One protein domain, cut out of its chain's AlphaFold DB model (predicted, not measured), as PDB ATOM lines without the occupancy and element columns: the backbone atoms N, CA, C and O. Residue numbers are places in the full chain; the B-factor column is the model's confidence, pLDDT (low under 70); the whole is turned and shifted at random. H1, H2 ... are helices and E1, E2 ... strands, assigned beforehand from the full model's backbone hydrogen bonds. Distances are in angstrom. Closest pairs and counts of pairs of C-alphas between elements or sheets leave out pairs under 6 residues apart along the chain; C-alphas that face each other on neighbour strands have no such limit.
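What this domain is: This is residues 144 to 350 of the 356 residues of the protein "Recombinase domain-containing protein" of Vibrio superstes NBRC 103154 (UniProt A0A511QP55). What does this model look like? A small sheet of three strands, E3, E4 and E5, has H1 over one face, with the short helices H6, H7 and H8 on the side of H1 away from the sheet and the strand hairpin E1 and E2 beside the beginning of H1. H5 bridges from the sheet to a long helical hairpin, H3 and H4, at one end of the longest axis. What makes it up, and how large is it? The printed part has 207 residues, with eight named helices and five named strands in the order E1 E2 H1 H2 H3 H4 H5 E3 E4 E5 H6 H7 H8, class mixed; both sheets are antiparallel. It is compact, with a radius of gyration of the C-alphas of 18.5 A and spans of 52 by 40 by 39 A.

How they stand to each other: What is on the larger sheet? E3, residues 286 to 292, E4, residues 297 to 302, and E5, residues 308 to 312, form a meander, each strand the antiparallel neighbour of the one before, with N 290 and O 299, and N 300 and O 309, within hydrogen-bond range at 2.8 A each. H1, residues 181 to 192, is on one face in two layers, helix over sheet, at a height over the sheet of 9.2 A; the closest C-alphas of H1 and E4 are those of Val 184 and Ile 298, 7.2 A. H5, residues 272 to 285, is on the same face. How do the long helices stand? H3, residues 205 to 226, and H4, residues 232 to 256, touch as a helical hairpin, opposite ways at a shallow tilt of 17 degrees, closest at C-alphas 212 and 249, 5.2 A. H4 touches H5 with residues 244 to 248 alone, closest at C-alphas 244 and 273, 6.0 A. H2, residues 195 to 202, only grazes the sheet and touches H5, closest at C-alphas 201 and 285, 5.8 A. What else is near H1? E1, residues 152 to 156, and E2, residues 162 to 166, are an antiparallel hairpin with N 155 and O 163 within hydrogen-bond range at 2.7 A; C-alphas 163 of E2 and 181 of H1 are the closest, 4.7 A. H6, residues 322 to 325, only just touches H1, with 3 pairs of C-alphas within 8 A, closest 190 and 323, 6.1 A. H8, residues 342 to 349, touches H6, closest at C-alphas 324 and 342, 5.4 A, and is close but not clearly touching to H7, residues 329 to 333. Are the helix backbones complete? Every O i to N i+4 pair is within hydrogen-bond range in H3, H4, H5, H7 and H8, against 7 of 8 in H1 and 2 of 4 in H2; H6 is too short for such a pair.

Where its parts are: Which elements are long? H4 measures 36.0 A from first to last C-alpha, H3 30.9 A and H5 20.2 A. Where are the anchor points? E1 begins at C-alpha 152 (172.368, 124.714, 166.394), and H8 ends at C-alpha 349 (183.250, 126.831, 148.261).

The domain as a whole: How far does it reach, and is it cut? The two C-alphas farthest apart, those of Lys 228 and Ser 295, are 54.8 A apart, and the printed part has no cut. Which links are long, and where is confidence low? The links E2 to H1 and H4 to H5 are long, and pLDDT is under 70 at residues 195 to 205, 261 and 336 to 338.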
ATOM      1  N   ARG A 144     176.402 126.571 170.009       93.50
ATOM      2  CA  ARG A 144     175.281 127.360 170.530       93.50
ATOM      3  C   ARG A 144     175.050 128.614 169.693       93.50
ATOM      4  O   ARG A 144     175.973 129.171 169.117       93.50
ATOM      5  N   CYS A 145     173.803 129.055 169.643       93.44
ATOM      6  CA  CYS A 145     173.421 130.340 169.066       93.44
ATOM      7  C   CYS A 145     173.817 131.487 170.011       93.44
ATOM      8  O   CYS A 145     173.594 131.364 171.215       93.44
ATOM      9  N   ASN A 146     174.372 132.580 169.481       94.50
ATOM     10  CA  ASN A 146     174.702 133.763 170.284       94.50
ATOM     11  C   ASN A 146     173.458 134.366 170.955       94.50
ATOM     12  O   ASN A 146     173.452 134.533 172.163       94.50
ATOM     13  N   GLU A 147     172.376 134.556 170.195       91.38
ATOM     14  CA  GLU A 147     171.153 135.229 170.668       91.38
ATOM     15  C   GLU A 147     170.409 134.489 171.786       91.38
ATOM     16  O   GLU A 147     170.049 135.064 172.802       91.38
ATOM     17  N   CYS A 148     170.130 133.194 171.604       89.50
ATOM     18  CA  CYS A 148     169.262 132.449 172.529       89.50
ATOM     19  C   CYS A 148     169.979 131.336 173.295       89.50
ATOM     20  O   CYS A 148     169.319 130.545 173.972       89.50
ATOM     21  N   HIS A 149     171.290 131.175 173.095       90.06
ATOM     22  CA  HIS A 149     172.136 130.151 173.722       90.06
ATOM     23  C   HIS A 149     171.654 128.698 173.581       90.06
ATOM     24  O   HIS A 149     172.171 127.800 174.241       90.06
ATOM     25  N   ASN A 150     170.692 128.429 172.695       88.81
ATOM     26  CA  ASN A 150     170.235 127.081 172.383       88.81
ATOM     27  C   ASN A 150     171.125 126.440 171.313       88.81
ATOM     28  O   ASN A 150     171.938 127.101 170.662       88.81
ATOM     29  N   GLY A 151     170.970 125.128 171.134       88.69
ATOM     30  CA  GLY A 151     171.718 124.369 170.136       88.69
ATOM     31  C   GLY A 151     171.498 124.861 168.704       88.69
ATOM     32  O   GLY A 151     170.480 125.475 168.365       88.69
ATOM     33  N   VAL A 152     172.463 124.540 167.847       89.56
ATOM     34  CA  VAL A 152     172.368 124.714 166.394       89.56
ATOM     35  C   VAL A 152     172.240 123.354 165.714       89.56
ATOM     36  O   VAL A 152     172.770 122.349 166.191       89.56
ATOM     37  N   ILE A 153     171.526 123.322 164.595       87.38
ATOM     38  CA  ILE A 153     171.312 122.122 163.785       87.38
ATOM     39  C   ILE A 153     171.797 122.350 162.363       87.38
ATOM     40  O   ILE A 153     171.639 123.439 161.813       87.38
ATOM     41  N   VAL A 154     172.346 121.296 161.760       87.81
ATOM     42  CA  VAL A 154     172.608 121.243 160.323       87.81
ATOM     43  C   VAL A 154     171.299 120.887 159.623       87.81
ATOM     44  O   VAL A 154     170.680 119.869 159.927       87.81
ATOM     45  N   LYS A 155     170.874 121.732 158.689       84.06
ATOM     46  CA  LYS A 155     169.773 121.489 157.764       84.06
ATOM     47  C   LYS A 155     170.324 121.260 156.363       84.06
ATOM     48  O   LYS A 155     171.243 121.944 155.910       84.06
ATOM     49  N   THR A 156     169.727 120.305 155.667       74.44
ATOM     50  CA  THR A 156     169.881 120.171 154.221       74.44
ATOM     51  C   THR A 156     168.930 121.148 153.537       74.44
ATOM     52  O   THR A 156     167.813 121.379 154.002       74.44
ATOM     53  N   SER A 157     169.391 121.766 152.454       70.00
ATOM     54  CA  SER A 157     168.573 122.658 151.630       70.00
ATOM     55  C   SER A 157     168.303 122.014 150.261       70.00
ATOM     56  O   SER A 157     168.704 120.871 150.008       70.00
ATOM     57  N   LYS A 158     167.604 122.725 149.364       73.31
ATOM     58  CA  LYS A 158     167.532 122.339 147.942       73.31
ATOM     59  C   LYS A 158     168.887 122.500 147.234       73.31
ATOM     60  O   LYS A 158     169.111 121.851 146.225       73.31
ATOM     61  N   SER A 159     169.787 123.322 147.776       79.88
ATOM     62  CA  SER A 159     171.153 123.474 147.277       79.88
ATOM     63  C   SER A 159     172.028 122.272 147.655       79.88
ATOM     64  O   SER A 159     171.773 121.590 148.651       79.88
ATOM     65  N   LYS A 160     173.110 122.074 146.888       82.50
ATOM     66  CA  LYS A 160     174.196 121.121 147.173       82.50
ATOM     67  C   LYS A 160     174.887 121.356 148.521       82.50
ATOM     68  O   LYS A 160     175.563 120.466 149.031       82.50
ATOM     69  N   PHE A 161     174.716 122.541 149.112       86.56
ATOM     70  CA  PHE A 161     175.323 122.913 150.387       86.56
ATOM     71  C   PHE A 161     174.419 122.637 151.593       86.56
ATOM     72  O   PHE A 161     173.189 122.795 151.556       86.56
ATOM     73  N   ARG A 162     175.066 122.294 152.709       88.25
ATOM     74  CA  ARG A 162     174.445 122.206 154.033       88.25
ATOM     75  C   ARG A 162     174.497 123.560 154.743       88.25
ATOM     76  O   ARG A 162     175.440 124.330 154.562       88.25
ATOM     77  N   TYR A 163     173.500 123.830 155.582       89.94
ATOM     78  CA  TYR A 163     173.366 125.090 156.317       89.94
ATOM     79  C   TYR A 163     173.144 124.843 157.808       89.94
ATOM     80  O   TYR A 163     172.503 123.874 158.196       89.94
ATOM     81  N   LEU A 164     173.634 125.741 158.653       91.19
ATOM     82  CA  LEU A 164     173.357 125.787 160.080       91.19
ATOM     83  C   LEU A 164     172.183 126.711 160.374       91.19
ATOM     84  O   LEU A 164     172.097 127.818 159.841       91.19
ATOM     85  N   LYS A 165     171.308 126.272 161.280       91.00
ATOM     86  CA  LYS A 165     170.206 127.073 161.819       91.00
ATOM     87  C   LYS A 165     170.126 126.918 163.334       91.00
ATOM     88  O   LYS A 165     170.353 125.830 163.869       91.00
ATOM     89  N   CYS A 166     169.739 127.981 164.030       91.00
ATOM     90  CA  CYS A 166     169.333 127.889 165.429       91.00
ATOM     91  C   CYS A 166     168.095 126.982 165.580       91.00
ATOM     92  O   CYS A 166     167.119 127.134 164.836       91.00
ATOM     93  N   VAL A 167     168.100 126.084 166.575       89.00
ATOM     94  CA  VAL A 167     166.963 125.190 166.880       89.00
ATOM     95  C   VAL A 167     165.692 125.974 167.221       89.00
ATOM     96  O   VAL A 167     164.607 125.584 166.801       89.00
ATOM     97  N   LYS A 168     165.817 127.104 167.928       88.88
ATOM     98  CA  LYS A 168     164.682 127.944 168.345       88.88
ATOM     99  C   LYS A 168     164.320 129.068 167.372       88.88
ATOM    100  O   LYS A 168     163.416 129.835 167.674       88.88
ATOM    101  N   SER A 169     164.960 129.159 166.206       88.12
ATOM    102  CA  SER A 169     164.636 130.186 165.187       88.12
ATOM    103  C   SER A 169     163.148 130.237 164.808       88.12
ATOM    104  O   SER A 169     162.631 131.289 164.462       88.12
ATOM    105  N   SER A 170     162.447 129.104 164.891       80.62
ATOM    106  CA  SER A 170     161.010 128.997 164.599       80.62
ATOM    107  C   SER A 170     160.116 129.012 165.849       80.62
ATOM    108  O   SER A 170     158.904 128.895 165.727       80.62
ATOM    109  N   HIS A 171     160.699 129.117 167.048       82.75
ATOM    110  CA  HIS A 171     160.009 128.952 168.335       82.75
ATOM    111  C   HIS A 171     160.521 129.939 169.404       82.75
ATOM    112  O   HIS A 171     160.686 129.562 170.565       82.75
ATOM    113  N   GLY A 172     160.824 131.185 169.013       78.75
ATOM    114  CA  GLY A 172     161.123 132.279 169.952       78.75
ATOM    115  C   GLY A 172     162.554 132.830 169.949       78.75
ATOM    116  O   GLY A 172     162.869 133.665 170.785       78.75
ATOM    117  N   CYS A 173     163.436 132.398 169.043       87.19
ATOM    118  CA  CYS A 173     164.707 133.089 168.799       87.19
ATOM    119  C   CYS A 173     164.553 134.092 167.646       87.19
ATOM    120  O   CYS A 173     163.979 133.742 166.617       87.19
ATOM    121  N   MET A 174     165.121 135.294 167.790       88.88
ATOM    122  CA  MET A 174     165.070 136.352 166.767       88.88
ATOM    123  C   MET A 174     165.913 136.038 165.520       88.88
ATOM    124  O   MET A 174     165.703 136.625 164.462       88.88
ATOM    125  N   VAL A 175     166.831 135.068 165.603       89.69
ATOM    126  CA  VAL A 175     167.632 134.627 164.454       89.69
ATOM    127  C   VAL A 175     166.749 133.961 163.402       89.69
ATOM    128  O   VAL A 175     166.308 132.823 163.582       89.69
ATOM    129  N   GLN A 176     166.594 134.627 162.260       83.88
ATOM    130  CA  GLN A 176     165.913 134.064 161.090       83.88
ATOM    131  C   GLN A 176     166.876 133.453 160.069       83.88
ATOM    132  O   GLN A 176     166.548 132.444 159.436       83.88
ATOM    133  N   ARG A 177     168.082 134.017 159.930       88.69
ATOM    134  CA  ARG A 177     169.027 133.596 158.891       88.69
ATOM    135  C   ARG A 177     169.740 132.283 159.220       88.69
ATOM    136  O   ARG A 177     169.847 131.861 160.373       88.69
ATOM    137  N   SER A 178     170.256 131.642 158.177       91.19
ATOM    138  CA  SER A 178     171.092 130.441 158.253       91.19
ATOM    139  C   SER A 178     172.469 130.710 157.665       91.19
ATOM    140  O   SER A 178     172.575 131.450 156.692       91.19
ATOM    141  N   LEU A 179     173.504 130.069 158.204       92.06
ATOM    142  CA  LEU A 179     174.873 130.166 157.683       92.06
ATOM    143  C   LEU A 179     175.255 128.885 156.957       92.06
ATOM    144  O   LEU A 179     174.826 127.806 157.353       92.06
ATOM    145  N   GLN A 180     176.059 128.982 155.905       91.62
ATOM    146  CA  GLN A 180     176.580 127.791 155.240       91.62
ATOM    147  C   GLN A 180     177.453 126.995 156.217       91.62
ATOM    148  O   GLN A 180     178.222 127.566 156.988       91.62
ATOM    149  N   TYR A 181     177.333 125.670 156.207       91.75
ATOM    150  CA  TYR A 181     178.003 124.834 157.198       91.75
ATOM    151  C   TYR A 181     179.533 124.898 157.091       91.75
ATOM    152  O   TYR A 181     180.211 124.989 158.111       91.75
ATOM    153  N   SER A 182     180.066 124.944 155.867       91.56
ATOM    154  CA  SER A 182     181.502 125.091 155.582       91.56
ATOM    155  C   SER A 182     182.104 126.350 156.199       91.56
ATOM    156  O   SER A 182     183.162 126.274 156.815       91.56
ATOM    157  N   LYS A 183     181.395 127.481 156.108       92.44
ATOM    158  CA  LYS A 183     181.799 128.776 156.676       92.44
ATOM    159  C   LYS A 183     181.981 128.752 158.194       92.44
ATOM    160  O   LYS A 183     182.664 129.606 158.733       92.44
ATOM    161  N   VAL A 184     181.368 127.794 158.887       93.56
ATOM    162  CA  VAL A 184     181.500 127.639 160.341       93.56
ATOM    163  C   VAL A 184     182.446 126.497 160.688       93.56
ATOM    164  O   VAL A 184     183.315 126.669 161.536       93.56
ATOM    165  N   LEU A 185     182.302 125.335 160.043       93.75
ATOM    166  CA  LEU A 185     183.109 124.162 160.369       93.75
ATOM    167  C   LEU A 185     184.585 124.356 160.008       93.75
ATOM    168  O   LEU A 185     185.435 124.023 160.826       93.75
ATOM    169  N   LEU A 186     184.901 124.895 158.827       93.12
ATOM    170  CA  LEU A 186     186.294 125.008 158.385       93.12
ATOM    171  C   LEU A 186     187.119 125.919 159.303       93.12
ATOM    172  O   LEU A 186     188.192 125.486 159.713       93.12
ATOM    173  N   PRO A 187     186.634 127.098 159.742       92.25
ATOM    174  CA  PRO A 187     187.361 127.892 160.733       92.25
ATOM    175  C   PRO A 187     187.529 127.196 162.084       92.25
ATOM    176  O   PRO A 187     188.538 127.405 162.750       92.25
ATOM    177  N   ILE A 188     186.573 126.359 162.505       92.38
ATOM    178  CA  ILE A 188     186.718 125.549 163.726       92.38
ATOM    179  C   ILE A 188     187.852 124.529 163.550       92.38
ATOM    180  O   ILE A 188     188.687 124.412 164.440       92.38
ATOM    181  N   LEU A 189     187.897 123.822 162.416       91.38
ATOM    182  CA  LEU A 189     188.956 122.853 162.105       91.38
ATOM    183  C   LEU A 189     190.322 123.524 161.956       91.38
ATOM    184  O   LEU A 189     191.302 123.031 162.491       91.38
ATOM    185  N   ASP A 190     190.384 124.682 161.305       89.19
ATOM    186  CA  ASP A 190     191.612 125.475 161.206       89.19
ATOM    187  C   ASP A 190     192.108 125.920 162.581       89.19
ATOM    188  O   ASP A 190     193.302 125.919 162.849       89.19
ATOM    189  N   SER A 191     191.179 126.263 163.473       87.25
ATOM    190  CA  SER A 191     191.511 126.591 164.857       87.25
ATOM    191  C   SER A 191     191.993 125.366 165.625       87.25
ATOM    192  O   SER A 191     192.790 125.542 166.531       87.25
ATOM    193  N   LEU A 192     191.559 124.144 165.263       84.25
ATOM    194  CA  LEU A 192     192.050 122.904 165.876       84.25
ATOM    195  C   LEU A 192     193.554 122.673 165.666       84.25
ATOM    196  O   LEU A 192     194.177 121.974 166.462       84.25
ATOM    197  N   LEU A 193     194.111 123.267 164.612       80.44
ATOM    198  CA  LEU A 193     195.520 123.166 164.250       80.44
ATOM    199  C   LEU A 193     196.355 124.348 164.770       80.44
ATOM    200  O   LEU A 193     197.577 124.305 164.688       80.44
ATOM    201  N   ASP A 194     195.737 125.375 165.373       77.56
ATOM    202  CA  ASP A 194     196.475 126.432 166.077       77.56
ATOM    203  C   ASP A 194     197.081 125.874 167.379       77.56
ATOM    204  O   ASP A 194     196.468 125.869 168.452       77.56
ATOM    205  N   VAL A 195     198.326 125.411 167.270       61.56
ATOM    206  CA  VAL A 195     199.060 124.611 168.263       61.56
ATOM    207  C   VAL A 195     199.130 125.253 169.659       61.56
ATOM    208  O   VAL A 195     199.152 124.543 170.667       61.56
ATOM    209  N   HIS A 196     199.120 126.582 169.779       66.31
ATOM    210  CA  HIS A 196     199.525 127.231 171.033       66.31
ATOM    211  C   HIS A 196     198.552 127.035 172.213       66.31
ATOM    212  O   HIS A 196     198.987 126.803 173.338       66.31
ATOM    213  N   TRP A 197     197.236 127.072 171.987       63.22
ATOM    214  CA  TRP A 197     196.238 126.960 173.069       63.22
ATOM    215  C   TRP A 197     195.566 125.579 173.128       63.22
ATOM    216  O   TRP A 197     195.044 125.176 174.170       63.22
ATOM    217  N   ILE A 198     195.629 124.808 172.040       63.28
ATOM    218  CA  ILE A 198     195.082 123.447 171.973       63.28
ATOM    219  C   ILE A 198     196.018 122.427 172.581       63.28
ATOM    220  O   ILE A 198     195.550 121.518 173.261       63.28
ATOM    221  N   THR A 199     197.330 122.602 172.416       63.34
ATOM    222  CA  THR A 199     198.294 121.741 173.102       63.34
ATOM    223  C   THR A 199     198.040 121.744 174.597       63.34
ATOM    224  O   THR A 199     198.000 120.677 175.178       63.34
ATOM    225  N   LYS A 200     197.736 122.878 175.233       65.25
ATOM    226  CA  LYS A 200     197.358 122.884 176.656       65.25
ATOM    227  C   LYS A 200     196.072 122.095 176.928       65.25
ATOM    228  O   LYS A 200     196.024 121.358 177.905       65.25
ATOM    229  N   ALA A 201     195.062 122.222 176.061       62.75
ATOM    230  CA  ALA A 201     193.795 121.495 176.167       62.75
ATOM    231  C   ALA A 201     193.940 119.968 176.020       62.75
ATOM    232  O   ALA A 201     193.169 119.212 176.615       62.75
ATOM    233  N   LEU A 202     194.915 119.524 175.224       66.00
ATOM    234  CA  LEU A 202     195.164 118.119 174.909       66.00
ATOM    235  C   LEU A 202     196.292 117.501 175.756       66.00
ATOM    236  O   LEU A 202     196.243 116.313 176.036       66.00
ATOM    237  N   LYS A 203     197.258 118.286 176.248       64.12
ATOM    238  CA  LYS A 203     198.397 117.847 177.084       64.12
ATOM    239  C   LYS A 203     198.022 117.456 178.515       64.12
ATOM    240  O   LYS A 203     198.910 117.170 179.315       64.12
ATOM    241  N   ASP A 204     196.741 117.414 178.869       68.81
ATOM    242  CA  ASP A 204     196.304 116.811 180.129       68.81
ATOM    243  C   ASP A 204     196.439 115.277 180.042       68.81
ATOM    244  O   ASP A 204     195.464 114.538 179.894       68.81
ATOM    245  N   ILE A 205     197.691 114.803 180.085       65.62
ATOM    246  CA  ILE A 205     198.081 113.393 179.953       65.62
ATOM    247  C   ILE A 205     197.368 112.545 181.006       65.62
ATOM    248  O   ILE A 205     196.916 111.442 180.706       65.62
ATOM    249  N   LYS A 206     197.212 113.071 182.229       71.88
ATOM    250  CA  LYS A 206     196.484 112.388 183.303       71.88
ATOM    251  C   LYS A 206     195.047 112.096 182.875       71.88
ATOM    252  O   LYS A 206     194.601 110.953 182.945       71.88
ATOM    253  N   ARG A 207     194.342 113.106 182.367       76.44
ATOM    254  CA  ARG A 207     192.969 112.945 181.884       76.44
ATOM    255  C   ARG A 207     192.878 112.064 180.640       76.44
ATOM    256  O   ARG A 207     191.876 111.370 180.474       76.44
ATOM    257  N   SER A 208     193.883 112.078 179.767       79.75
ATOM    258  CA  SER A 208     193.953 111.163 178.622       79.75
ATOM    259  C   SER A 208     194.077 109.708 179.081       79.75
ATOM    260  O   SER A 208     193.287 108.883 178.629       79.75
ATOM    261  N   LYS A 209     194.945 109.405 180.057       82.69
ATOM    262  CA  LYS A 209     195.067 108.065 180.667       82.69
ATOM    263  C   LYS A 209     193.765 107.586 181.305       82.69
ATOM    264  O   LYS A 209     193.330 106.471 181.043       82.69
ATOM    265  N   GLU A 210     193.100 108.441 182.082       84.25
ATOM    266  CA  GLU A 210     191.792 108.122 182.681       84.25
ATOM    267  C   GLU A 210     190.729 107.799 181.613       84.25
ATOM    268  O   GLU A 210     189.879 106.927 181.801       84.25
ATOM    269  N   ARG A 211     190.771 108.488 180.465       85.25
ATOM    270  CA  ARG A 211     189.857 108.234 179.342       85.25
ATOM    271  C   ARG A 211     190.200 106.957 178.580       85.25
ATOM    272  O   ARG A 211     189.268 106.275 178.156       85.25
ATOM    273  N   ILE A 212     191.486 106.638 178.422       86.44
ATOM    274  CA  ILE A 212     191.947 105.362 177.858       86.44
ATOM    275  C   ILE A 212     191.415 104.216 178.718       86.44
ATOM    276  O   ILE A 212     190.655 103.400 178.206       86.44
ATOM    277  N   ASP A 213     191.688 104.233 180.026       87.44
ATOM    278  CA  ASP A 213     191.229 103.202 180.969       87.44
ATOM    279  C   ASP A 213     189.697 103.051 180.956       87.44
ATOM    280  O   ASP A 213     189.161 101.942 180.891       87.44
ATOM    281  N   TYR A 214     188.958 104.168 180.931       89.31
ATOM    282  CA  TYR A 214     187.502 104.128 180.796       89.31
ATOM    283  C   TYR A 214     187.055 103.403 179.518       89.31
ATOM    284  O   TYR A 214     186.140 102.575 179.568       89.31
ATOM    285  N   HIS A 215     187.655 103.728 178.370       88.06
ATOM    286  CA  HIS A 215     187.272 103.135 177.093       88.06
ATOM    287  C   HIS A 215     187.710 101.673 176.977       88.06
ATOM    288  O   HIS A 215     186.901 100.861 176.532       88.06
ATOM    289  N   GLU A 216     188.892 101.311 177.470       91.50
ATOM    290  CA  GLU A 216     189.359  99.919 177.549       91.50
ATOM    291  C   GLU A 216     188.398  99.070 178.394       91.50
ATOM    292  O   GLU A 216     187.950  98.006 177.958       91.50
ATOM    293  N   LYS A 217     187.946  99.586 179.545       90.50
ATOM    294  CA  LYS A 217     186.906  98.933 180.361       90.50
ATOM    295  C   LYS A 217     185.586  98.753 179.608       90.50
ATOM    296  O   LYS A 217     184.928  97.723 179.773       90.50
ATOM    297  N   GLN A 218     185.174  99.726 178.787       88.38
ATOM    298  CA  GLN A 218     183.973  99.571 177.956       88.38
ATOM    299  C   GLN A 218     184.156  98.497 176.882       88.38
ATOM    300  O   GLN A 218     183.236  97.704 176.690       88.38
ATOM    301  N   VAL A 219     185.316  98.438 176.221       90.19
ATOM    302  CA  VAL A 219     185.632  97.407 175.217       90.19
ATOM    303  C   VAL A 219     185.563  96.016 175.840       90.19
ATOM    304  O   VAL A 219     184.829  95.165 175.341       90.19
ATOM    305  N   VAL A 220     186.223  95.803 176.984       92.69
ATOM    306  CA  VAL A 220     186.176  94.522 177.711       92.69
ATOM    307  C   VAL A 220     184.734  94.135 178.050       92.69
ATOM    308  O   VAL A 220     184.303  93.019 177.756       92.69
ATOM    309  N   LYS A 221     183.951  95.069 178.606       89.69
ATOM    310  CA  LYS A 221     182.543  94.827 178.950       89.69
ATOM    311  C   LYS A 221     181.691  94.486 177.725       89.69
ATOM    312  O   LYS A 221     180.843  93.601 177.798       89.69
ATOM    313  N   LEU A 222     181.870  95.197 176.614       87.50
ATOM    314  CA  LEU A 222     181.105  94.954 175.390       87.50
ATOM    315  C   LEU A 222     181.492  93.629 174.735       87.50
ATOM    316  O   LEU A 222     180.593  92.920 174.296       87.50
ATOM    317  N   ASN A 223     182.771  93.252 174.754       90.00
ATOM    318  CA  ASN A 223     183.239  91.950 174.276       90.00
ATOM    319  C   ASN A 223     182.633  90.787 175.076       90.00
ATOM    320  O   ASN A 223     182.186  89.806 174.488       90.00
ATOM    321  N   GLN A 224     182.517  90.913 176.401       89.44
ATOM    322  CA  GLN A 224     181.831  89.909 177.228       89.44
ATOM    323  C   GLN A 224     180.344  89.758 176.868       89.44
ATOM    324  O   GLN A 224     179.796  88.658 176.929       89.44
ATOM    325  N   ILE A 225     179.675  90.859 176.509       85.06
ATOM    326  CA  ILE A 225     178.278  90.830 176.051       85.06
ATOM    327  C   ILE A 225     178.200  90.220 174.646       85.06
ATOM    328  O   ILE A 225     177.307  89.419 174.387       85.06
ATOM    329  N   LEU A 226     179.139  90.568 173.764       87.00
ATOM    330  CA  LEU A 226     179.224  90.069 172.393       87.00
ATOM    331  C   LEU A 226     179.368  88.544 172.358       87.00
ATOM    332  O   LEU A 226     178.640  87.892 171.622       87.00
ATOM    333  N   GLN A 227     180.214  87.973 173.221       89.12
ATOM    334  CA  GLN A 227     180.385  86.517 173.355       89.12
ATOM    335  C   GLN A 227     179.097  85.774 173.738       89.12
ATOM    336  O   GLN A 227     178.958  84.589 173.457       89.12
ATOM    337  N   LYS A 228     178.155  86.459 174.398       88.19
ATOM    338  CA  LYS A 228     176.867  85.897 174.832       88.19
ATOM    339  C   LYS A 228     175.717  86.255 173.889       88.19
ATOM    340  O   LYS A 228     174.586  85.834 174.119       88.19
ATOM    341  N   ALA A 229     175.971  87.074 172.871       82.62
ATOM    342  CA  ALA A 229     174.949  87.531 171.948       82.62
ATOM    343  C   ALA A 229     174.710  86.476 170.861       82.62
ATOM    344  O   ALA A 229     175.640  86.012 170.214       82.62
ATOM    345  N   SER A 230     173.446  86.129 170.633       80.19
ATOM    346  CA  SER A 230     173.025  85.199 169.576       80.19
ATOM    347  C   SER A 230     172.290  85.889 168.423       80.19
ATOM    348  O   SER A 230     172.036  85.287 167.386       80.19
ATOM    349  N   ASN A 231     171.926  87.161 168.591       87.62
ATOM    350  CA  ASN A 231     171.171  87.921 167.605       87.62
ATOM    351  C   ASN A 231     172.111  88.747 166.717       87.62
ATOM    352  O   ASN A 231     172.836  89.600 167.227       87.62
ATOM    353  N   LEU A 232     172.035  88.548 165.397       73.62
ATOM    354  CA  LEU A 232     172.905  89.204 164.415       73.62
ATOM    355  C   LEU A 232     172.864  90.737 164.497       73.62
ATOM    356  O   LEU A 232     173.905  91.377 164.577       73.62
ATOM    357  N   THR A 233     171.679  91.339 164.585       72.75
ATOM    358  CA  THR A 233     171.549  92.800 164.704       72.75
ATOM    359  C   THR A 233     172.147  93.317 166.014       72.75
ATOM    360  O   THR A 233     172.701  94.414 166.069       72.75
ATOM    361  N   VAL A 234     172.042  92.552 167.105       71.62
ATOM    362  CA  VAL A 234     172.688  92.909 168.377       71.62
ATOM    363  C   VAL A 234     174.208  92.812 168.252       71.62
ATOM    364  O   VAL A 234     174.894  93.719 168.715       71.62
ATOM    365  N   ILE A 235     174.715  91.762 167.604       72.06
ATOM    366  CA  ILE A 235     176.142  91.556 167.322       72.06
ATOM    367  C   ILE A 235     176.695  92.734 166.515       72.06
ATOM    368  O   ILE A 235     177.629  93.383 166.974       72.06
ATOM    369  N   GLU A 236     176.068  93.088 165.393       74.12
ATOM    370  CA  GLU A 236     176.475  94.217 164.541       74.12
ATOM    371  C   GLU A 236     176.549  95.536 165.328       74.12
ATOM    372  O   GLU A 236     177.539  96.264 165.260       74.12
ATOM    373  N   ASN A 237     175.536  95.823 166.152       74.88
ATOM    374  CA  ASN A 237     175.519  97.026 166.990       74.88
ATOM    375  C   ASN A 237     176.588  97.010 168.096       74.88
ATOM    376  O   ASN A 237     177.036  98.070 168.537       74.88
ATOM    377  N   LEU A 238     176.943  95.837 168.624       77.31
ATOM    378  CA  LEU A 238     177.991  95.705 169.635       77.31
ATOM    379  C   LEU A 238     179.373  95.889 169.013       77.31
ATOM    380  O   LEU A 238     180.162  96.644 169.574       77.31
ATOM    381  N   VAL A 239     179.619  95.272 167.854       80.56
ATOM    382  CA  VAL A 239     180.858  95.428 167.078       80.56
ATOM    383  C   VAL A 239     181.086  96.899 166.740       80.56
ATOM    384  O   VAL A 239     182.118  97.443 167.113       80.56
ATOM    385  N   GLU A 240     180.081  97.592 166.191       78.12
ATOM    386  CA  GLU A 240     180.198  99.023 165.867       78.12
ATOM    387  C   GLU A 240     180.576  99.872 167.100       78.12
ATOM    388  O   GLU A 240     181.347 100.831 167.019       78.12
ATOM    389  N   ARG A 241     180.039  99.532 168.278       80.38
ATOM    390  CA  ARG A 241     180.347 100.249 169.526       80.38
ATOM    391  C   ARG A 241     181.741  99.940 170.061       80.38
ATOM    392  O   ARG A 241     182.333 100.823 170.678       80.38
ATOM    393  N   ILE A 242     182.223  98.712 169.883       82.88
ATOM    394  CA  ILE A 242     183.585  98.316 170.252       82.88
ATOM    395  C   ILE A 242     184.576  99.078 169.375       82.88
ATOM    396  O   ILE A 242     185.391  99.820 169.915       82.88
ATOM    397  N   GLU A 243     184.398  99.030 168.053       83.44
ATOM    398  CA  GLU A 243     185.227  99.769 167.092       83.44
ATOM    399  C   GLU A 243     185.264 101.269 167.410       83.44
ATOM    400  O   GLU A 243     186.317 101.903 167.381       83.44
ATOM    401  N   GLN A 244     184.122 101.854 167.784       80.44
ATOM    402  CA  GLN A 244     184.068 103.253 168.204       80.44
ATOM    403  C   GLN A 244     184.937 103.529 169.443       80.44
ATOM    404  O   GLN A 244     185.596 104.568 169.514       80.44
ATOM    405  N   HIS A 245     184.927 102.636 170.435       84.31
ATOM    406  CA  HIS A 245     185.766 102.780 171.622       84.31
ATOM    407  C   HIS A 245     187.253 102.577 171.311       84.31
ATOM    408  O   HIS A 245     188.064 103.337 171.837       84.31
ATOM    409  N   ASP A 246     187.605 101.653 170.417       84.25
ATOM    410  CA  ASP A 246     188.988 101.444 169.969       84.25
ATOM    411  C   ASP A 246     189.550 102.667 169.235       84.25
ATOM    412  O   ASP A 246     190.687 103.088 169.474       84.25
ATOM    413  N   VAL A 247     188.730 103.322 168.408       81.62
ATOM    414  CA  VAL A 247     189.099 104.598 167.777       81.62
ATOM    415  C   VAL A 247     189.332 105.687 168.831       81.62
ATOM    416  O   VAL A 247     190.278 106.466 168.708       81.62
ATOM    417  N   TYR A 248     188.526 105.739 169.896       83.62
ATOM    418  CA  TYR A 248     188.740 106.690 170.995       83.62
ATOM    419  C   TYR A 248     190.012 106.395 171.790       83.62
ATOM    420  O   TYR A 248     190.728 107.330 172.141       83.62
ATOM    421  N   ILE A 249     190.323 105.123 172.045       85.25
ATOM    422  CA  ILE A 249     191.575 104.715 172.698       85.25
ATOM    423  C   ILE A 249     192.769 105.163 171.857       85.25
ATOM    424  O   ILE A 249     193.661 105.834 172.371       85.25
ATOM    425  N   THR A 250     192.752 104.856 170.557       83.62
ATOM    426  CA  THR A 250     193.811 105.242 169.613       83.62
ATOM    427  C   THR A 250     194.015 106.754 169.615       83.62
ATOM    428  O   THR A 250     195.134 107.232 169.774       83.62
ATOM    429  N   PHE A 251     192.921 107.511 169.551       81.94
ATOM    430  CA  PHE A 251     192.941 108.965 169.639       81.94
ATOM    431  C   PHE A 251     193.607 109.487 170.925       81.94
ATOM    432  O   PHE A 251     194.477 110.358 170.863       81.94
ATOM    433  N   PHE A 252     193.235 108.962 172.097       82.12
ATOM    434  CA  PHE A 252     193.842 109.401 173.357       82.12
ATOM    435  C   PHE A 252     195.305 108.981 173.497       82.12
ATOM    436  O   PHE A 252     196.074 109.726 174.101       82.12
ATOM    437  N   ARG A 253     195.709 107.853 172.902       84.38
ATOM    438  CA  ARG A 253     197.119 107.442 172.831       84.38
ATOM    439  C   ARG A 253     197.943 108.388 171.951       84.38
ATOM    440  O   ARG A 253     199.043 108.756 172.344       84.38
ATOM    441  N   THR A 254     197.400 108.858 170.823       79.31
ATOM    442  CA  THR A 254     198.046 109.897 169.989       79.31
ATOM    443  C   THR A 254     198.224 111.212 170.749       79.31
ATOM    444  O   THR A 254     199.230 111.902 170.606       79.31
ATOM    445  N   ILE A 255     197.252 111.567 171.590       77.81
ATOM    446  CA  ILE A 255     197.368 112.731 172.472       77.81
ATOM    447  C   ILE A 255     198.448 112.509 173.536       77.81
ATOM    448  O   ILE A 255     199.230 113.418 173.804       77.81
ATOM    449  N   GLU A 256     198.487 111.328 174.151       77.19
ATOM    450  CA  GLU A 256     199.480 110.971 175.167       77.19
ATOM    451  C   GLU A 256     200.913 111.007 174.620       77.19
ATOM    452  O   GLU A 256     201.812 111.467 175.322       77.19
ATOM    453  N   SER A 257     201.122 110.606 173.363       77.06
ATOM    454  CA  SER A 257     202.429 110.671 172.699       77.06
ATOM    455  C   SER A 257     202.855 112.083 172.280       77.06
ATOM    456  O   SER A 257     203.958 112.254 171.766       77.06
ATOM    457  N   GLY A 258     202.024 113.105 172.515       72.12
ATOM    458  CA  GLY A 258     202.344 114.506 172.223       72.12
ATOM    459  C   GLY A 258     202.148 114.922 170.763       72.12
ATOM    460  O   GLY A 258     202.439 116.067 170.412       72.12
ATOM    461  N   ASN A 259     201.605 114.042 169.918       72.75
ATOM    462  CA  ASN A 259     201.419 114.265 168.481       72.75
ATOM    463  C   ASN A 259     200.110 115.018 168.187       72.75
ATOM    464  O   ASN A 259     199.200 114.518 167.532       72.75
ATOM    465  N   HIS A 260     199.975 116.233 168.718       70.31
ATOM    466  CA  HIS A 260     198.738 117.013 168.591       70.31
ATOM    467  C   HIS A 260     198.545 117.644 167.205       70.31
ATOM    468  O   HIS A 260     197.414 117.916 166.813       70.31
ATOM    469  N   GLU A 261     199.630 117.887 166.472       67.62
ATOM    470  CA  GLU A 261     199.595 118.499 165.135       67.62
ATOM    471  C   GLU A 261     198.994 117.554 164.089       67.62
ATOM    472  O   GLU A 261     198.383 118.004 163.124       67.62
ATOM    473  N   THR A 262     199.066 116.246 164.343       72.56
ATOM    474  CA  THR A 262     198.540 115.185 163.479       72.56
ATOM    475  C   THR A 262     197.162 114.691 163.932       72.56
ATOM    476  O   THR A 262     196.693 113.636 163.518       72.56
ATOM    477  N   ILE A 263     196.464 115.447 164.790       74.62
ATOM    478  CA  ILE A 263     195.170 115.039 165.368       74.62
ATOM    479  C   ILE A 263     194.054 114.856 164.328       74.62
ATOM    480  O   ILE A 263     193.064 114.168 164.585       74.62
ATOM    481  N   LEU A 264     194.194 115.506 163.171       77.25
ATOM    482  CA  LEU A 264     193.298 115.350 162.028       77.25
ATOM    483  C   LEU A 264     193.830 114.338 161.000       77.25
ATOM    484  O   LEU A 264     193.078 113.938 160.110       77.25
ATOM    485  N   ASP A 265     195.078 113.891 161.125       76.81
ATOM    486  CA  ASP A 265     195.700 112.977 160.172       76.81
ATOM    487  C   ASP A 265     195.117 111.571 160.343       76.81
ATOM    488  O   ASP A 265     194.886 111.088 161.453       76.81
ATOM    489  N   GLY A 266     194.804 110.915 159.225       73.88
ATOM    490  CA  GLY A 266     194.132 109.610 159.231       73.88
ATOM    491  C   GLY A 266     192.666 109.643 159.694       73.88
ATOM    492  O   GLY A 266     191.999 108.606 159.698       73.88
ATOM    493  N   LEU A 267     192.117 110.814 160.051       85.12
ATOM    494  CA  LEU A 267     190.716 110.950 160.438       85.12
ATOM    495  C   LEU A 267     189.804 110.983 159.202       85.12
ATOM    496  O   LEU A 267     189.655 112.005 158.535       85.12
ATOM    497  N   ASN A 268     189.102 109.880 158.942       86.81
ATOM    498  CA  ASN A 268     188.122 109.813 157.858       86.81
ATOM    499  C   ASN A 268     186.721 110.258 158.306       86.81
ATOM    500  O   ASN A 268     185.898 109.448 158.755       86.81
ATOM    501  N   VAL A 269     186.405 111.542 158.119       86.94
ATOM    502  CA  VAL A 269     185.079 112.112 158.422       86.94
ATOM    503  C   VAL A 269     184.010 111.780 157.378       86.94
ATOM    504  O   VAL A 269     182.869 112.224 157.511       86.94
ATOM    505  N   GLY A 270     184.324 110.972 156.367       83.00
ATOM    506  CA  GLY A 270     183.328 110.318 155.518       83.00
ATOM    507  C   GLY A 270     182.566 109.221 156.262       83.00
ATOM    508  O   GLY A 270     181.377 109.010 156.027       83.00
ATOM    509  N   THR A 271     183.211 108.587 157.242       81.69
ATOM    510  CA  THR A 271     182.625 107.491 158.021       81.69
ATOM    511  C   THR A 271     181.834 107.991 159.233       81.69
ATOM    512  O   THR A 271     182.080 109.069 159.783       81.69
ATOM    513  N   LYS A 272     180.885 107.179 159.720       79.31
ATOM    514  CA  LYS A 272     180.160 107.465 160.972       79.31
ATOM    515  C   LYS A 272     181.113 107.536 162.171       79.31
ATOM    516  O   LYS A 272     180.956 108.439 162.995       79.31
ATOM    517  N   SER A 273     182.094 106.632 162.227       78.94
ATOM    518  CA  SER A 273     183.105 106.582 163.286       78.94
ATOM    519  C   SER A 273     183.979 107.838 163.287       78.94
ATOM    520  O   SER A 273     184.002 108.559 164.283       78.94
ATOM    521  N   GLY A 274     184.569 108.220 162.148       83.06
ATOM    522  CA  GLY A 274     185.401 109.426 162.073       83.06
ATOM    523  C   GLY A 274     184.635 110.717 162.377       83.06
ATOM    524  O   GLY A 274     185.154 111.603 163.055       83.06
ATOM    525  N   ARG A 275     183.351 110.818 162.004       86.88
ATOM    526  CA  ARG A 275     182.495 111.943 162.437       86.88
ATOM    527  C   ARG A 275     182.254 111.949 163.949       86.88
ATOM    528  O   ARG A 275     182.225 113.019 164.559       86.88
ATOM    529  N   ALA A 276     182.064 110.783 164.566       82.81
ATOM    530  CA  ALA A 276     181.921 110.672 166.015       82.81
ATOM    531  C   ALA A 276     183.225 111.034 166.746       82.81
ATOM    532  O   ALA A 276     183.174 111.691 167.787       82.81
ATOM    533  N   THR A 277     184.378 110.671 166.186       83.31
ATOM    534  CA  THR A 277     185.707 111.049 166.689       83.31
ATOM    535  C   THR A 277     185.947 112.544 166.564       83.31
ATOM    536  O   THR A 277     186.314 113.176 167.551       83.31
ATOM    537  N   LEU A 278     185.616 113.159 165.424       88.00
ATOM    538  CA  LEU A 278     185.687 114.614 165.284       88.00
ATOM    539  C   LEU A 278     184.791 115.332 166.304       88.00
ATOM    540  O   LEU A 278     185.202 116.310 166.922       88.00
ATOM    541  N   ASN A 279     183.573 114.834 166.539       88.75
ATOM    542  CA  ASN A 279     182.704 115.393 167.575       88.75
ATOM    543  C   ASN A 279     183.312 115.264 168.982       88.75
ATOM    544  O   ASN A 279     183.181 116.184 169.792       88.75
ATOM    545  N   LEU A 280     183.973 114.144 169.283       83.62
ATOM    546  CA  LEU A 280     184.674 113.948 170.550       83.62
ATOM    547  C   LEU A 280     185.818 114.957 170.710       83.62
ATOM    548  O   LEU A 280     185.867 115.624 171.743       83.62
ATOM    549  N   ILE A 281     186.662 115.111 169.682       84.88
ATOM    550  CA  ILE A 281     187.752 116.100 169.634       84.88
ATOM    551  C   ILE A 281     187.208 117.478 170.005       84.88
ATOM    552  O   ILE A 281     187.643 118.091 170.979       84.88
ATOM    553  N   LEU A 282     186.167 117.924 169.301       87.81
ATOM    554  CA  LEU A 282     185.557 119.231 169.530       87.81
ATOM    555  C   LEU A 282     185.012 119.399 170.958       87.81
ATOM    556  O   LEU A 282     185.191 120.457 171.556       87.81
ATOM    557  N   ASN A 283     184.380 118.373 171.534       85.00
ATOM    558  CA  ASN A 283     183.822 118.418 172.894       85.00
ATOM    559  C   ASN A 283     184.873 118.409 174.018       85.00
ATOM    560  O   ASN A 283     184.572 118.766 175.170       85.00
ATOM    561  N   ILE A 284     186.076 117.928 173.718       79.62
ATOM    562  CA  ILE A 284     187.203 117.919 174.651       79.62
ATOM    563  C   ILE A 284     187.924 119.255 174.590       79.62
ATOM    564  O   ILE A 284     188.152 119.854 175.641       79.62
ATOM    565  N   THR A 285     188.184 119.743 173.378       82.62
ATOM    566  CA  THR A 285     188.877 121.010 173.150       82.62
ATOM    567  C   THR A 285     188.029 122.200 173.595       82.62
ATOM    568  O   THR A 285     188.489 123.060 174.353       82.62
ATOM    569  N   PHE A 286     186.763 122.246 173.175       86.25
ATOM    570  CA  PHE A 286     185.899 123.401 173.380       86.25
ATOM    571  C   PHE A 286     184.874 123.170 174.488       86.25
ATOM    572  O   PHE A 286     184.136 122.185 174.516       86.25
ATOM    573  N   LYS A 287     184.769 124.151 175.385       85.94
ATOM    574  CA  LYS A 287     183.664 124.273 176.340       85.94
ATOM    575  C   LYS A 287     182.370 124.637 175.624       85.94
ATOM    576  O   LYS A 287     181.317 124.077 175.921       85.94
ATOM    577  N   LYS A 288     182.452 125.604 174.710       89.56
ATOM    578  CA  LYS A 288     181.344 126.044 173.861       89.56
ATOM    579  C   LYS A 288     181.874 126.714 172.600       89.56
ATOM    580  O   LYS A 288     182.890 127.403 172.633       89.56
ATOM    581  N   ILE A 289     181.134 126.541 171.516       93.38
ATOM    582  CA  ILE A 289     181.328 127.249 170.250       93.38
ATOM    583  C   ILE A 289     180.084 128.111 170.063       93.38
ATOM    584  O   ILE A 289     178.974 127.587 170.002       93.38
ATOM    585  N   ILE A 290     180.229 129.427 170.025       94.75
ATOM    586  CA  ILE A 290     179.105 130.351 169.866       94.75
ATOM    587  C   ILE A 290     179.087 130.824 168.418       94.75
ATOM    588  O   ILE A 290     180.086 131.333 167.927       94.75
ATOM    589  N   VAL A 291     177.954 130.647 167.745       95.38
ATOM    590  CA  VAL A 291     177.727 131.120 166.378       95.38
ATOM    591  C   VAL A 291     176.821 132.334 166.430       95.38
ATOM    592  O   VAL A 291     175.663 132.248 166.864       95.38
ATOM    593  N   ASP A 292     177.351 133.453 165.957       94.81
ATOM    594  CA  ASP A 292     176.610 134.678 165.734       94.81
ATOM    595  C   ASP A 292     176.071 134.700 164.296       94.81
ATOM    596  O   ASP A 292     176.765 134.953 163.306       94.81
ATOM    597  N   PHE A 293     174.778 134.401 164.200       92.81
ATOM    598  CA  PHE A 293     174.019 134.450 162.962       92.81
ATOM    599  C   PHE A 293     173.614 135.872 162.574       92.81
ATOM    600  O   PHE A 293     172.790 135.988 161.691       92.81
ATOM    601  N   SER A 294     174.113 136.940 163.177       89.44
ATOM    602  CA  SER A 294     173.871 138.319 162.732       89.44
ATOM    603  C   SER A 294     175.176 138.942 162.240       89.44
ATOM    604  O   SER A 294     175.232 139.465 161.128       89.44
ATOM    605  N   SER A 295     176.268 138.761 162.983       90.94
ATOM    606  CA  SER A 295     177.589 139.299 162.615       90.94
ATOM    607  C   SER A 295     178.457 138.369 161.750       90.94
ATOM    608  O   SER A 295     179.524 138.780 161.315       90.94
ATOM    609  N   GLU A 296     178.016 137.131 161.472       92.94
ATOM    610  CA  GLU A 296     178.847 136.105 160.795       92.94
ATOM    611  C   GLU A 296     180.164 135.867 161.538       92.94
ATOM    612  O   GLU A 296     181.228 135.766 160.937       92.94
ATOM    613  N   GLN A 297     180.093 135.765 162.864       94.19
ATOM    614  CA  GLN A 297     181.244 135.488 163.717       94.19
ATOM    615  C   GLN A 297     181.051 134.170 164.463       94.19
ATOM    616  O   GLN A 297     179.938 133.765 164.813       94.19
ATOM    617  N   ILE A 298     182.165 133.507 164.740       94.50
ATOM    618  CA  ILE A 298     182.240 132.378 165.652       94.50
ATOM    619  C   ILE A 298     183.138 132.742 166.829       94.50
ATOM    620  O   ILE A 298     184.190 133.356 166.676       94.50
ATOM    621  N   THR A 299     182.711 132.370 168.027       94.38
ATOM    622  CA  THR A 299     183.510 132.503 169.245       94.38
ATOM    623  C   THR A 299     183.779 131.116 169.802       94.38
ATOM    624  O   THR A 299     182.855 130.392 170.178       94.38
ATOM    625  N   LEU A 300     185.047 130.739 169.841       92.06
ATOM    626  CA  LEU A 300     185.538 129.469 170.344       92.06
ATOM    627  C   LEU A 300     185.998 129.670 171.782       92.06
ATOM    628  O   LEU A 300     186.859 130.506 172.031       92.06
ATOM    629  N   VAL A 301     185.423 128.921 172.720       88.50
ATOM    630  CA  VAL A 301     185.821 128.967 174.132       88.50
ATOM    631  C   VAL A 301     186.378 127.610 174.520       88.50
ATOM    632  O   VAL A 301     185.665 126.602 174.447       88.50
ATOM    633  N   THR A 302     187.637 127.571 174.935       84.25
ATOM    634  CA  THR A 302     188.333 126.343 175.338       84.25
ATOM    635  C   THR A 302     187.822 125.813 176.672       84.25
ATOM    636  O   THR A 302     187.175 126.513 177.456       84.25
ATOM    637  N   LYS A 303     188.100 124.538 176.939       79.44
ATOM    638  CA  LYS A 303     187.668 123.876 178.172       79.44
ATOM    639  C   LYS A 303     188.630 124.027 179.345       79.44
ATOM    640  O   LYS A 303     188.159 124.002 180.477       79.44
ATOM    641  N   ILE A 304     189.931 124.150 179.087       72.31
ATOM    642  CA  ILE A 304     190.960 124.106 180.137       72.31
ATOM    643  C   ILE A 304     191.195 125.473 180.780       72.31
ATOM    644  O   ILE A 304     191.217 125.565 182.000       72.31
ATOM    645  N   ASP A 305     191.315 126.537 179.991       74.94
ATOM    646  CA  ASP A 305     191.612 127.889 180.487       74.94
ATOM    647  C   ASP A 305     190.519 128.918 180.165       74.94
ATOM    648  O   ASP A 305     190.655 130.091 180.496       74.94
ATOM    649  N   ASN A 306     189.409 128.489 179.552       80.25
ATOM    650  CA  ASN A 306     188.380 129.377 178.999       80.25
ATOM    651  C   ASN A 306     188.953 130.441 178.041       80.25
ATOM    652  O   ASN A 306     188.312 131.475 177.823       80.25
ATOM    653  N   HIS A 307     190.128 130.189 177.452       84.25
ATOM    654  CA  HIS A 307     190.660 131.003 176.375       84.25
ATOM    655  C   HIS A 307     189.593 131.160 175.292       84.25
ATOM    656  O   HIS A 307     188.898 130.208 174.919       84.25
ATOM    657  N   THR A 308     189.428 132.394 174.829       87.81
ATOM    658  CA  THR A 308     188.376 132.760 173.892       87.81
ATOM    659  C   THR A 308     189.003 133.284 172.613       87.81
ATOM    660  O   THR A 308     189.676 134.308 172.629       87.81
ATOM    661  N   GLN A 309     188.740 132.608 171.498       87.19
ATOM    662  CA  GLN A 309     189.153 133.039 170.166       87.19
ATOM    663  C   GLN A 309     187.914 133.435 169.365       87.19
ATOM    664  O   GLN A 309     186.964 132.660 169.248       87.19
ATOM    665  N   LYS A 310     187.913 134.643 168.802       90.25
ATOM    666  CA  LYS A 310     186.884 135.080 167.851       90.25
ATOM    667  C   LYS A 310     187.415 134.927 166.436       90.25
ATOM    668  O   LYS A 310     188.560 135.285 166.176       90.25
ATOM    669  N   ARG A 311     186.591 134.396 165.539       88.81
ATOM    670  CA  ARG A 311     186.919 134.242 164.122       88.81
ATOM    671  C   ARG A 311     185.713 134.563 163.249       88.81
ATOM    672  O   ARG A 311     184.586 134.290 163.664       88.81
ATOM    673  N   PRO A 312     185.927 135.061 162.028       89.25
ATOM    674  CA  PRO A 312     184.846 135.177 161.066       89.25
ATOM    675  C   PRO A 312     184.314 133.788 160.689       89.25
ATOM    676  O   PRO A 312     185.067 132.823 160.544       89.25
ATOM    677  N   ALA A 313     183.001 133.689 160.493       85.88
ATOM    678  CA  ALA A 313     182.348 132.552 159.855       85.88
ATOM    679  C   ALA A 313     182.578 132.635 158.337       85.88
ATOM    680  O   ALA A 313     181.662 132.887 157.551       85.88
ATOM    681  N   SER A 314     183.833 132.477 157.931       86.69
ATOM    682  CA  SER A 314     184.307 132.654 156.563       86.69
ATOM    683  C   SER A 314     185.317 131.574 156.218       86.69
ATOM    684  O   SER A 314     186.089 131.131 157.058       86.69
ATOM    685  N   ILE A 315     185.332 131.163 154.958       84.44
ATOM    686  CA  ILE A 315     186.323 130.214 154.434       84.44
ATOM    687  C   ILE A 315     187.581 130.909 153.894       84.44
ATOM    688  O   ILE A 315     188.524 130.229 153.503       84.44
ATOM    689  N   ASN A 316     187.586 132.242 153.831       83.12
ATOM    690  CA  ASN A 316     188.693 132.996 153.241       83.12
ATOM    691  C   ASN A 316     189.928 133.014 154.153       83.12
ATOM    692  O   ASN A 316     191.042 133.130 153.658       83.12
ATOM    693  N   ASP A 317     189.732 132.817 155.459       79.25
ATOM    694  CA  ASP A 317     190.777 132.937 156.481       79.25
ATOM    695  C   ASP A 317     191.281 131.572 156.987       79.25
ATOM    696  O   ASP A 317     191.742 131.449 158.126       79.25
ATOM    697  N   ILE A 318     191.141 130.517 156.175       86.44
ATOM    698  CA  ILE A 318     191.674 129.185 156.495       86.44
ATOM    699  C   ILE A 318     193.175 129.181 156.209       86.44
ATOM    700  O   ILE A 318     193.586 129.298 155.055       86.44
ATOM    701  N   ARG A 319     193.981 129.053 157.266       84.19
ATOM    702  CA  ARG A 319     195.446 129.163 157.216       84.19
ATOM    703  C   ARG A 319     196.112 127.819 156.947       84.19
ATOM    704  O   ARG A 319     197.097 127.764 156.221       84.19
ATOM    705  N   HIS A 320     195.566 126.743 157.501       85.62
ATOM    706  CA  HIS A 320     196.144 125.410 157.412       85.62
ATOM    707  C   HIS A 320     195.574 124.658 156.208       85.62
ATOM    708  O   HIS A 320     194.380 124.345 156.155       85.62
ATOM    709  N   ALA A 321     196.437 124.342 155.239       83.31
ATOM    710  CA  ALA A 321     196.059 123.600 154.037       83.31
ATOM    711  C   ALA A 321     195.473 122.217 154.368       83.31
ATOM    712  O   ALA A 321     194.469 121.830 153.773       83.31
ATOM    713  N   ASN A 322     196.012 121.548 155.393       82.31
ATOM    714  CA  ASN A 322     195.621 120.205 155.838       82.31
ATOM    715  C   ASN A 322     194.133 120.103 156.212       82.31
ATOM    716  O   ASN A 322     193.536 119.035 156.109       82.31
ATOM    717  N   VAL A 323     193.486 121.218 156.584       87.50
ATOM    718  CA  VAL A 323     192.031 121.247 156.819       87.50
ATOM    719  C   VAL A 323     191.270 120.773 155.585       87.50
ATOM    720  O   VAL A 323     190.269 120.077 155.721       87.50
ATOM    721  N   TRP A 324     191.733 121.143 154.390       87.50
ATOM    722  CA  TRP A 324     191.104 120.792 153.116       87.50
ATOM    723  C   TRP A 324     191.381 119.354 152.681       87.50
ATOM    724  O   TRP A 324     190.637 118.822 151.859       87.50
ATOM    725  N   GLU A 325     192.424 118.740 153.232       87.00
ATOM    726  CA  GLU A 325     192.867 117.380 152.916       87.00
ATOM    727  C   GLU A 325     192.198 116.321 153.798       87.00
ATOM    728  O   GLU A 325     192.351 115.124 153.560       87.00
ATOM    729  N   LEU A 326     191.398 116.745 154.783       89.00
ATOM    730  CA  LEU A 326     190.662 115.849 155.665       89.00
ATOM    731  C   LEU A 326     189.769 114.888 154.859       89.00
ATOM    732  O   LEU A 326     188.831 115.297 154.164       89.00
ATOM    733  N   GLN A 327     190.036 113.589 154.986       88.62
ATOM    734  CA  GLN A 327     189.358 112.562 154.202       88.62
ATOM    735  C   GLN A 327     187.844 112.566 154.462       88.62
ATOM    736  O   GLN A 327     187.381 112.568 155.605       88.62
ATOM    737  N   GLY A 328     187.052 112.573 153.387       87.12
ATOM    738  CA  GLY A 328     185.591 112.610 153.450       87.12
ATOM    739  C   GLY A 328     184.986 113.961 153.860       87.12
ATOM    740  O   GLY A 328     183.774 114.044 154.076       87.12
ATOM    741  N   LEU A 329     185.776 115.041 153.935       89.56
ATOM    742  CA  LEU A 329     185.292 116.394 154.250       89.56
ATOM    743  C   LEU A 329     184.190 116.875 153.294       89.56
ATOM    744  O   LEU A 329     183.221 117.505 153.718       89.56
ATOM    745  N   SER A 330     184.303 116.552 152.009       87.56
ATOM    746  CA  SER A 330     183.296 116.860 150.988       87.56
ATOM    747  C   SER A 330     181.928 116.256 151.332       87.56
ATOM    748  O   SER A 330     180.938 116.987 151.346       87.56
ATOM    749  N   SER A 331     181.873 114.983 151.742       84.81
ATOM    750  CA  SER A 331     180.634 114.323 152.198       84.81
ATOM    751  C   SER A 331     180.017 114.987 153.440       84.81
ATOM    752  O   SER A 331     178.797 115.040 153.620       84.81
ATOM    753  N   LEU A 332     180.864 115.553 154.307       86.25
ATOM    754  CA  LEU A 332     180.427 116.243 155.515       86.25
ATOM    755  C   LEU A 332     179.825 117.622 155.201       86.25
ATOM    756  O   LEU A 332     178.886 118.057 155.876       86.25
ATOM    757  N   LEU A 333     180.351 118.312 154.187       87.94
ATOM    758  CA  LEU A 333     179.955 119.674 153.818       87.94
ATOM    759  C   LEU A 333     178.842 119.726 152.760       87.94
ATOM    760  O   LEU A 333     178.029 120.660 152.765       87.94
ATOM    761  N   LEU A 334     178.788 118.732 151.875       84.62
ATOM    762  CA  LEU A 334     177.877 118.655 150.733       84.62
ATOM    763  C   LEU A 334     176.749 117.651 150.989       84.62
ATOM    764  O   LEU A 334     176.862 116.761 151.829       84.62
ATOM    765  N   LYS A 335     175.612 117.843 150.318       75.12
ATOM    766  CA  LYS A 335     174.372 117.094 150.570       75.12
ATOM    767  C   LYS A 335     174.398 115.651 150.056       75.12
ATOM    768  O   LYS A 335     173.865 114.789 150.747       75.12
ATOM    769  N   ASP A 336     175.002 115.417 148.897       66.19
ATOM    770  CA  ASP A 336     174.833 114.179 148.124       66.19
ATOM    771  C   ASP A 336     175.988 113.181 148.325       66.19
ATOM    772  O   ASP A 336     176.253 112.364 147.452       66.19
ATOM    773  N   ASP A 337     176.714 113.297 149.445       61.59
ATOM    774  CA  ASP A 337     177.913 112.503 149.765       61.59
ATOM    775  C   ASP A 337     178.924 112.425 148.600       61.59
ATOM    776  O   ASP A 337     179.668 111.462 148.449       61.59
ATOM    777  N   VAL A 338     178.959 113.477 147.773       67.62
ATOM    778  CA  VAL A 338     179.832 113.562 146.601       67.62
ATOM    779  C   VAL A 338     181.252 113.774 147.086       67.62
ATOM    780  O   VAL A 338     181.594 114.844 147.602       67.62
ATOM    781  N   GLU A 339     182.076 112.757 146.888       76.81
ATOM    782  CA  GLU A 339     183.500 112.863 147.115       76.81
ATOM    783  C   GLU A 339     184.135 113.653 145.967       76.81
ATOM    784  O   GLU A 339     184.044 113.302 144.791       76.81
ATOM    785  N   VAL A 340     184.730 114.788 146.314       82.81
ATOM    786  CA  VAL A 340     185.494 115.638 145.399       82.81
ATOM    787  C   VAL A 340     186.880 115.866 145.980       82.81
ATOM    788  O   VAL A 340     187.039 115.900 147.202       82.81
ATOM    789  N   SER A 341     187.868 116.072 145.108       84.38
ATOM    790  CA  SER A 341     189.225 116.422 145.533       84.38
ATOM    791  C   SER A 341     189.246 117.716 146.353       84.38
ATOM    792  O   SER A 341     188.401 118.597 146.158       84.38
ATOM    793  N   ALA A 342     190.240 117.863 147.233       84.06
ATOM    794  CA  ALA A 342     190.426 119.055 148.066       84.06
ATOM    795  C   ALA A 342     190.431 120.352 147.232       84.06
ATOM    796  O   ALA A 342     189.720 121.309 147.545       84.06
ATOM    797  N   THR A 343     191.146 120.353 146.101       84.94
ATOM    798  CA  THR A 343     191.203 121.481 145.158       84.94
ATOM    799  C   THR A 343     189.828 121.826 144.599       84.94
ATOM    800  O   THR A 343     189.431 122.994 144.585       84.94
ATOM    801  N   LYS A 344     189.062 120.814 144.169       86.19
ATOM    802  CA  LYS A 344     187.721 121.031 143.620       86.19
ATOM    803  C   LYS A 344     186.751 121.498 144.700       86.19
ATOM    804  O   LYS A 344     185.939 122.383 144.440       86.19
ATOM    805  N   LEU A 345     186.850 120.952 145.911       87.38
ATOM    806  CA  LEU A 345     186.055 121.375 147.061       87.38
ATOM    807  C   LEU A 345     186.314 122.842 147.405       87.38
ATOM    808  O   LEU A 345     185.361 123.597 147.601       87.38
ATOM    809  N   ARG A 346     187.585 123.258 147.423       86.62
ATOM    810  CA  ARG A 346     187.975 124.649 147.657       86.62
ATOM    811  C   ARG A 346     187.358 125.560 146.601       86.62
ATOM    812  O   ARG A 346     186.597 126.444 146.967       86.62
ATOM    813  N   GLN A 347     187.546 125.262 145.313       85.81
ATOM    814  CA  GLN A 347     186.929 126.014 144.205       85.81
ATOM    815  C   GLN A 347     185.396 126.095 144.301       85.81
ATOM    816  O   GLN A 347     184.801 127.120 143.982       85.81
ATOM    817  N   LEU A 348     184.734 125.017 144.729       85.88
ATOM    818  CA  LEU A 348     183.279 124.987 144.892       85.88
ATOM    819  C   LEU A 348     182.784 125.878 146.033       85.88
ATOM    820  O   LEU A 348     181.638 126.329 145.987       85.88
ATOM    821  N   LEU A 349     183.602 126.066 147.070       84.94
ATOM    822  CA  LEU A 349     183.250 126.831 148.261       84.94
ATOM    823  C   LEU A 349     183.684 128.296 148.155       84.94
ATOM    824  O   LEU A 349     182.934 129.153 148.616       84.94
ATOM    825  N   THR A 350     184.817 128.587 147.513       78.12
ATOM    826  CA  THR A 350     185.279 129.934 147.143       78.12
ATOM    827  C   THR A 350     184.983 130.189 145.659       78.12
ATOM    828  O   THR A 350     185.867 129.957 144.827       78.12
TER     829      THR A 350